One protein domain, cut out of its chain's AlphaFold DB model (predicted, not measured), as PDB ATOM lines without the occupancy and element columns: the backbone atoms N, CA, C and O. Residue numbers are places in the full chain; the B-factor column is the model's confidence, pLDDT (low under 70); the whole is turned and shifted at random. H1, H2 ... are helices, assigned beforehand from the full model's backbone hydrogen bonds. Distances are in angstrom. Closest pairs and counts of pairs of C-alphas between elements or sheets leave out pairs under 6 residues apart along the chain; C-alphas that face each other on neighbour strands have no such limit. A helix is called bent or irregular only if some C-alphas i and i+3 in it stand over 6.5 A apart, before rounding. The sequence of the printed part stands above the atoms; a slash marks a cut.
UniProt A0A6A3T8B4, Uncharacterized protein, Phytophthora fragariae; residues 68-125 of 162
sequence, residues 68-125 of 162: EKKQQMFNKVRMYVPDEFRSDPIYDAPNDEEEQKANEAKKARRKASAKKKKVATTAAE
ATOM      1  N   GLU A  68       9.944 -38.040  33.468       85.00
ATOM      2  CA  GLU A  68      10.094 -36.662  33.973       85.00
ATOM      3  C   GLU A  68      11.307 -36.550  34.908       85.00
ATOM      4  O   GLU A  68      12.037 -35.555  34.856       85.00
ATOM      5  N   LYS A  69      11.546 -37.578  35.733       87.81
ATOM      6  CA  LYS A  69      12.703 -37.633  36.625       87.81
ATOM      7  C   LYS A  69      13.997 -37.828  35.842       87.81
ATOM      8  O   LYS A  69      14.912 -37.049  36.073       87.81
ATOM      9  N   LYS A  70      14.060 -38.764  34.888       86.06
ATOM     10  CA  LYS A  70      15.234 -38.941  34.007       86.06
ATOM     11  C   LYS A  70      15.631 -37.634  33.314       86.06
ATOM     12  O   LYS A  70      16.766 -37.184  33.431       86.06
ATOM     13  N   GLN A  71      14.661 -36.935  32.718       86.81
ATOM     14  CA  GLN A  71      14.907 -35.637  32.087       86.81
ATOM     15  C   GLN A  71      15.377 -34.571  33.094       86.81
ATOM     16  O   GLN A  71      16.187 -33.704  32.764       86.81
ATOM     17  N   GLN A  72      14.887 -34.609  34.338       89.69
ATOM     18  CA  GLN A  72      15.384 -33.736  35.404       89.69
ATOM     19  C   GLN A  72      16.838 -34.061  35.780       89.69
ATOM     20  O   GLN A  72      17.613 -33.127  35.998       89.69
ATOM     21  N   MET A  73      17.196 -35.345  35.861       92.31
ATOM     22  CA  MET A  73      18.554 -35.791  36.181       92.31
ATOM     23  C   MET A  73      19.542 -35.303  35.118       92.31
ATOM     24  O   MET A  73      20.517 -34.641  35.470       92.31
ATOM     25  N   PHE A  74      19.226 -35.494  33.834       90.44
ATOM     26  CA  PHE A  74      20.045 -35.004  32.722       90.44
ATOM     27  C   PHE A  74      20.201 -33.473  32.725       90.44
ATOM     28  O   PHE A  74      21.313 -32.957  32.746       90.44
ATOM     29  N   ASN A  75      19.092 -32.725  32.774       90.81
ATOM     30  CA  ASN A  75      19.133 -31.269  32.581       90.81
ATOM     31  C   ASN A  75      19.653 -30.477  33.787       90.81
ATOM     32  O   ASN A  75      20.178 -29.379  33.619       90.81
ATOM     33  N   LYS A  76      19.413 -30.958  35.013       90.81
ATOM     34  CA  LYS A  76      19.696 -30.183  36.234       90.81
ATOM     35  C   LYS A  76      20.755 -30.801  37.120       90.81
ATOM     36  O   LYS A  76      21.447 -30.057  37.802       90.81
ATOM     37  N   VAL A  77      20.824 -32.129  37.174       91.81
ATOM     38  CA  VAL A  77      21.695 -32.817  38.130       91.81
ATOM     39  C   VAL A  77      23.051 -33.094  37.498       91.81
ATOM     40  O   VAL A  77      24.049 -32.761  38.122       91.81
ATOM     41  N   ARG A  78      23.096 -33.567  36.243       91.50
ATOM     42  CA  ARG A  78      24.327 -33.948  35.519       91.50
ATOM     43  C   ARG A  78      25.453 -32.908  35.593       91.50
ATOM     44  O   ARG A  78      26.611 -33.283  35.711       91.50
ATOM     45  N   MET A  79      25.128 -31.613  35.581       90.88
ATOM     46  CA  MET A  79      26.121 -30.530  35.667       90.88
ATOM     47  C   MET A  79      26.908 -30.523  36.991       90.88
ATOM     48  O   MET A  79      28.060 -30.106  37.017       90.88
ATOM     49  N   TYR A  80      26.297 -31.000  38.078       93.88
ATOM     50  CA  TYR A  80      26.906 -31.084  39.409       93.88
ATOM     51  C   TYR A  80      27.456 -32.479  39.726       93.88
ATOM     52  O   TYR A  80      27.961 -32.701  40.825       93.88
ATOM     53  N   VAL A  81      27.332 -33.427  38.797       91.06
ATOM     54  CA  VAL A  81      27.827 -34.792  38.974       91.06
ATOM     55  C   VAL A  81      29.316 -34.809  38.624       91.06
ATOM     56  O   VAL A  81      29.672 -34.324  37.541       91.06
ATOM     57  N   PRO A  82      30.184 -35.330  39.510       95.00
ATOM     58  CA  PRO A  82      31.596 -35.550  39.210       95.00
ATOM     59  C   PRO A  82      31.782 -36.435  37.975       95.00
ATOM     60  O   PRO A  82      30.938 -37.289  37.694       95.00
ATOM     61  N   ASP A  83      32.867 -36.228  37.230       89.81
ATOM     62  CA  ASP A  83      33.097 -36.905  35.948       89.81
ATOM     63  C   ASP A  83      33.094 -38.434  36.073       89.81
ATOM     64  O   ASP A  83      32.604 -39.116  35.174       89.81
ATOM     65  N   GLU A  84      33.515 -38.968  37.222       92.25
ATOM     66  CA  GLU A  84      33.530 -40.403  37.517       92.25
ATOM     67  C   GLU A  84      32.134 -41.042  37.456       92.25
ATOM     68  O   GLU A  84      32.005 -42.223  37.143       92.25
ATOM     69  N   PHE A  85      31.084 -40.262  37.727       89.06
ATOM     70  CA  PHE A  85      29.700 -40.736  37.777       89.06
ATOM     71  C   PHE A  85      28.846 -40.233  36.608       89.06
ATOM     72  O   PHE A  85      27.683 -40.615  36.493       89.06
ATOM     73  N   ARG A  86      29.385 -39.389  35.715       88.44
ATOM     74  CA  ARG A  86      28.628 -38.854  34.563       88.44
ATOM     75  C   ARG A  86      28.264 -39.912  33.524       88.44
ATOM     76  O   ARG A  86      27.347 -39.669  32.744       88.44
ATOM     77  N   SER A  87      28.975 -41.036  33.521       89.69
ATOM     78  CA  SER A  87      28.731 -42.188  32.644       89.69
ATOM     79  C   SER A  87      27.659 -43.143  33.179       89.69
ATOM     80  O   SER A  87      27.380 -44.154  32.541       89.69
ATOM     81  N   ASP A  88      27.087 -42.874  34.358       89.44
ATOM     82  CA  ASP A  88      25.982 -43.674  34.882       89.44
ATOM     83  C   ASP A  88      24.729 -43.477  33.998       89.44
ATOM     84  O   ASP A  88      24.345 -42.325  33.749       89.44
ATOM     85  N   PRO A  89      24.049 -44.564  33.569       87.69
ATOM     86  CA  PRO A  89      22.826 -44.504  32.763       87.69
ATOM     87  C   PRO A  89      21.717 -43.599  33.316       87.69
ATOM     88  O   PRO A  89      20.853 -43.135  32.570       87.69
ATOM     89  N   ILE A  90      21.707 -43.316  34.624       87.88
ATOM     90  CA  ILE A  90      20.750 -42.376  35.229       87.88
ATOM     91  C   ILE A  90      20.910 -40.934  34.719       87.88
ATOM     92  O   ILE A  90      19.959 -40.146  34.790       87.88
ATOM     93  N   TYR A  91      22.097 -40.580  34.221       89.44
ATOM     94  CA  TYR A  91      22.423 -39.259  33.692       89.44
ATOM     95  C   TYR A  91      22.469 -39.209  32.177       89.44
ATOM     96  O   TYR A  91      22.803 -38.149  31.652       89.44
ATOM     97  N   ASP A  92      22.147 -40.287  31.469       87.88
ATOM     98  CA  ASP A  92      22.126 -40.269  30.013       87.88
ATOM     99  C   ASP A  92      21.067 -39.316  29.457       87.88
ATOM    100  O   ASP A  92      20.090 -38.943  30.119       87.88
ATOM    101  N   ALA A  93      21.306 -38.868  28.224       87.12
ATOM    102  CA  ALA A  93      20.349 -38.046  27.507       87.12
ATOM    103  C   ALA A  93      19.052 -38.850  27.300       87.12
ATOM    104  O   ALA A  93      19.122 -39.979  26.808       87.12
ATOM    105  N   PRO A  94      17.876 -38.307  27.669       83.94
ATOM    106  CA  PRO A  94      16.606 -38.970  27.396       83.94
ATOM    107  C   PRO A  94      16.415 -39.178  25.893       83.94
ATOM    108  O   PRO A  94      16.737 -38.286  25.109       83.94
ATOM    109  N   ASN A  95      15.852 -40.320  25.502       83.12
ATOM    110  CA  ASN A  95      15.472 -40.555  24.107       83.12
ATOM    111  C   ASN A  95      14.252 -39.690  23.714       83.12
ATOM    112  O   ASN A  95      13.457 -39.308  24.579       83.12
ATOM    113  N   ASP A  96      14.040 -39.442  22.419       79.88
ATOM    114  CA  ASP A  96      12.951 -38.582  21.919       79.88
ATOM    115  C   ASP A  96      11.562 -39.058  22.391       79.88
ATOM    116  O   ASP A  96      10.704 -38.266  22.789       79.88
ATOM    117  N   GLU A  97      11.341 -40.375  22.429       79.25
ATOM    118  CA  GLU A  97      10.104 -40.970  22.950       79.25
ATOM    119  C   GLU A  97       9.937 -40.777  24.469       79.25
ATOM    120  O   GLU A  97       8.821 -40.586  24.968       79.25
ATOM    121  N   GLU A  98      11.038 -40.816  25.227       80.44
ATOM    122  CA  GLU A  98      11.033 -40.585  26.675       80.44
ATOM    123  C   GLU A  98      10.718 -39.116  26.987       80.44
ATOM    124  O   GLU A  98       9.949 -38.819  27.909       80.44
ATOM    125  N   GLU A  99      11.250 -38.187  26.188       79.88
ATOM    126  CA  GLU A  99      10.949 -36.762  26.297       79.88
ATOM    127  C   GLU A  99       9.468 -36.465  26.016       79.88
ATOM    128  O   GLU A  99       8.835 -35.701  26.758       79.88
ATOM    129  N   GLN A 100       8.874 -37.096  25.001       80.00
ATOM    130  CA  GLN A 100       7.446 -36.937  24.713       80.00
ATOM    131  C   GLN A 100       6.578 -37.394  25.892       80.00
ATOM    132  O   GLN A 100       5.723 -36.629  26.356       80.00
ATOM    133  N   LYS A 101       6.852 -38.581  26.451       81.44
ATOM    134  CA  LYS A 101       6.147 -39.099  27.638       81.44
ATOM    135  C   LYS A 101       6.313 -38.177  28.849       81.44
ATOM    136  O   LYS A 101       5.342 -37.899  29.558       81.44
ATOM    137  N   ALA A 102       7.515 -37.644  29.076       77.81
ATOM    138  CA  ALA A 102       7.779 -36.694  30.158       77.81
ATOM    139  C   ALA A 102       6.987 -35.384  29.991       77.81
ATOM    140  O   ALA A 102       6.409 -34.862  30.954       77.81
ATOM    141  N   ASN A 103       6.935 -34.847  28.773       80.69
ATOM    142  CA  ASN A 103       6.221 -33.611  28.462       80.69
ATOM    143  C   ASN A 103       4.702 -33.785  28.561       80.69
ATOM    144  O   ASN A 103       4.013 -32.909  29.102       80.69
ATOM    145  N   GLU A 104       4.174 -34.924  28.115       83.06
ATOM    146  CA  GLU A 104       2.766 -35.266  28.275       83.06
ATOM    147  C   GLU A 104       2.385 -35.390  29.753       83.06
ATOM    148  O   GLU A 104       1.432 -34.738  30.198       83.06
ATOM    149  N   ALA A 105       3.180 -36.113  30.547       80.75
ATOM    150  CA  ALA A 105       2.974 -36.240  31.987       80.75
ATOM    151  C   ALA A 105       2.997 -34.871  32.697       80.75
ATOM    152  O   ALA A 105       2.083 -34.540  33.466       80.75
ATOM    153  N   LYS A 106       3.972 -34.003  32.378       82.25
ATOM    154  CA  LYS A 106       4.029 -32.619  32.891       82.25
ATOM    155  C   LYS A 106       2.781 -31.823  32.515       82.25
ATOM    156  O   LYS A 106       2.228 -31.096  33.349       82.25
ATOM    157  N   LYS A 107       2.322 -31.936  31.266       82.19
ATOM    158  CA  LYS A 107       1.124 -31.247  30.768       82.19
ATOM    159  C   LYS A 107      -0.133 -31.747  31.480       82.19
ATOM    160  O   LYS A 107      -0.948 -30.920  31.894       82.19
ATOM    161  N   ALA A 108      -0.269 -33.054  31.687       83.75
ATOM    162  CA  ALA A 108      -1.359 -33.652  32.453       83.75
ATOM    163  C   ALA A 108      -1.370 -33.139  33.902       83.75
ATOM    164  O   ALA A 108      -2.404 -32.653  34.372       83.75
ATOM    165  N   ARG A 109      -0.211 -33.106  34.577       84.56
ATOM    166  CA  ARG A 109      -0.077 -32.566  35.943       84.56
ATOM    167  C   ARG A 109      -0.468 -31.088  36.032       84.56
ATOM    168  O   ARG A 109      -1.202 -30.685  36.940       84.56
ATOM    169  N   ARG A 110      -0.024 -30.263  35.076       83.75
ATOM    170  CA  ARG A 110      -0.395 -28.834  34.994       83.75
ATOM    171  C   ARG A 110      -1.896 -28.642  34.753       83.75
ATOM    172  O   ARG A 110      -2.508 -27.780  35.376       83.75
ATOM    173  N   LYS A 111      -2.521 -29.468  33.907       81.62
ATOM    174  CA  LYS A 111      -3.975 -29.432  33.674       81.62
ATOM    175  C   LYS A 111      -4.772 -29.860  34.910       81.62
ATOM    176  O   LYS A 111      -5.743 -29.195  35.261       81.62
ATOM    177  N   ALA A 112      -4.360 -30.934  35.586       80.00
ATOM    178  CA  ALA A 112      -5.022 -31.425  36.795       80.00
ATOM    179  C   ALA A 112      -4.950 -30.402  37.941       80.00
ATOM    180  O   ALA A 112      -5.964 -30.106  38.572       80.00
ATOM    181  N   SER A 113      -3.779 -29.801  38.165       77.44
ATOM    182  CA  SER A 113      -3.606 -28.735  39.165       77.44
ATOM    183  C   SER A 113      -4.411 -27.475  38.831       77.44
ATOM    184  O   SER A 113      -5.046 -26.908  39.719       77.44
ATOM    185  N   ALA A 114      -4.481 -27.074  37.557       76.25
ATOM    186  CA  ALA A 114      -5.327 -25.960  37.129       76.25
ATOM    187  C   ALA A 114      -6.827 -26.238  37.347       76.25
ATOM    188  O   ALA A 114      -7.542 -25.349  37.805       76.25
ATOM    189  N   LYS A 115      -7.306 -27.462  37.073       71.19
ATOM    190  CA  LYS A 115      -8.696 -27.865  37.367       71.19
ATOM    191  C   LYS A 115      -8.991 -27.817  38.867       71.19
ATOM    192  O   LYS A 115      -9.983 -27.216  39.256       71.19
ATOM    193  N   LYS A 116      -8.107 -28.369  39.707       71.06
ATOM    194  CA  LYS A 116      -8.256 -28.316  41.173       71.06
ATOM    195  C   LYS A 116      -8.298 -26.878  41.698       71.06
ATOM    196  O   LYS A 116      -9.141 -26.567  42.531       71.06
ATOM    197  N   LYS A 117      -7.457 -25.980  41.164       70.31
ATOM    198  CA  LYS A 117      -7.487 -24.553  41.524       70.31
ATOM    199  C   LYS A 117      -8.801 -23.881  41.121       70.31
ATOM    200  O   LYS A 117      -9.335 -23.130  41.922       70.31
ATOM    201  N   LYS A 118      -9.332 -24.176  39.928       61.41
ATOM    202  CA  LYS A 118     -10.626 -23.638  39.475       61.41
ATOM    203  C   LYS A 118     -11.788 -24.100  40.352       61.41
ATOM    204  O   LYS A 118     -12.613 -23.275  40.709       61.41
ATOM    205  N   VAL A 119     -11.815 -25.379  40.734       63.88
ATOM    206  CA  VAL A 119     -12.842 -25.922  41.641       63.88
ATOM    207  C   VAL A 119     -12.751 -25.278  43.026       63.88
ATOM    208  O   VAL A 119     -13.774 -24.929  43.602       63.88
ATOM    209  N   ALA A 120     -11.537 -25.059  43.542       60.78
ATOM    210  CA  ALA A 120     -11.336 -24.377  44.819       60.78
ATOM    211  C   ALA A 120     -11.756 -22.897  44.774       60.78
ATOM    212  O   ALA A 120     -12.352 -22.416  45.731       60.78
ATOM    213  N   THR A 121     -11.503 -22.181  43.670       58.78
ATOM    214  CA  THR A 121     -11.968 -20.793  43.508       58.78
ATOM    215  C   THR A 121     -13.481 -20.709  43.329       58.78
ATOM    216  O   THR A 121     -14.103 -19.891  43.989       58.78
ATOM    217  N   THR A 122     -14.103 -21.602  42.548       59.09
ATOM    218  CA  THR A 122     -15.570 -21.620  42.404       59.09
ATOM    219  C   THR A 122     -16.277 -22.052  43.689       59.09
ATOM    220  O   THR A 122     -17.357 -21.559  43.985       59.09
ATOM    221  N   ALA A 123     -15.677 -22.948  44.480       57.28
ATOM    222  CA  ALA A 123     -16.206 -23.323  45.792       57.28
ATOM    223  C   ALA A 123     -16.028 -22.210  46.843       57.28
ATOM    224  O   ALA A 123     -16.826 -22.125  47.772       57.28
ATOM    225  N   ALA A 124     -15.005 -21.358  46.702       56.75
ATOM    226  CA  ALA A 124     -14.839 -20.164  47.528       56.75
ATOM    227  C   ALA A 124     -15.845 -19.063  47.140       56.75
ATOM    228  O   ALA A 124     -16.492 -18.514  48.023       56.75
ATOM    229  N   GLU A 125     -16.060 -18.813  45.843       54.41
ATOM    230  CA  GLU A 125     -17.054 -17.836  45.358       54.41
ATOM    231  C   GLU A 125     -18.501 -18.263  45.660       54.41
ATOM    232  O   GLU A 125     -19.332 -17.423  45.994       54.41
TER     233      GLU A 125
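What this domain is: This is residues 68 to 125 of the 162 residues of an uncharacterized protein of Phytophthora fragariae (UniProt A0A6A3T8B4). One long helix, H2, sticks out as an arm with residues 107 to 125; near its other end a small head is made by H1, whose first residues meet H2, and by the link that loops back from H1 to H2. The 58 printed residues, with two named helices, H1 then H2, and no named strand, are all helix in class. The whole is an extended rod, 56 by 24 by 11 A, with a radius of gyration of the C-alphas of 16.9 A.

Where its parts are: Find C-alpha 96 at (12.951, -38.582, 21.919); H2, residues 96 to 125, runs 43.4 A to C-alpha 125 at (-17.054, -17.836, 45.358). H1, residues 68 to 80, begins at (10.094, -36.662, 33.973) and spans 18.5 A; it is irregular, but only just: C-alphas 75 and 78 are 6.54 A apart.

How they stand to each other: Residues 99 to 106 of H2 touch residues 68 to 71 of H1; the closest C-alphas, of Ala 102 and Glu 68, are 4.5 A apart. Their lines are about perpendicular at 72 degrees, only just past steep. In H2 every O i to N i+4 pair is within hydrogen-bond range, in H1 6 of 9.

The domain as a whole: The C-alphas farthest apart, of Glu 84 and Glu 125, are 55.9 A apart. The link, residues 81 to 95, is long. The printed part has no cut; residues 118 to 125 have pLDDT under 70.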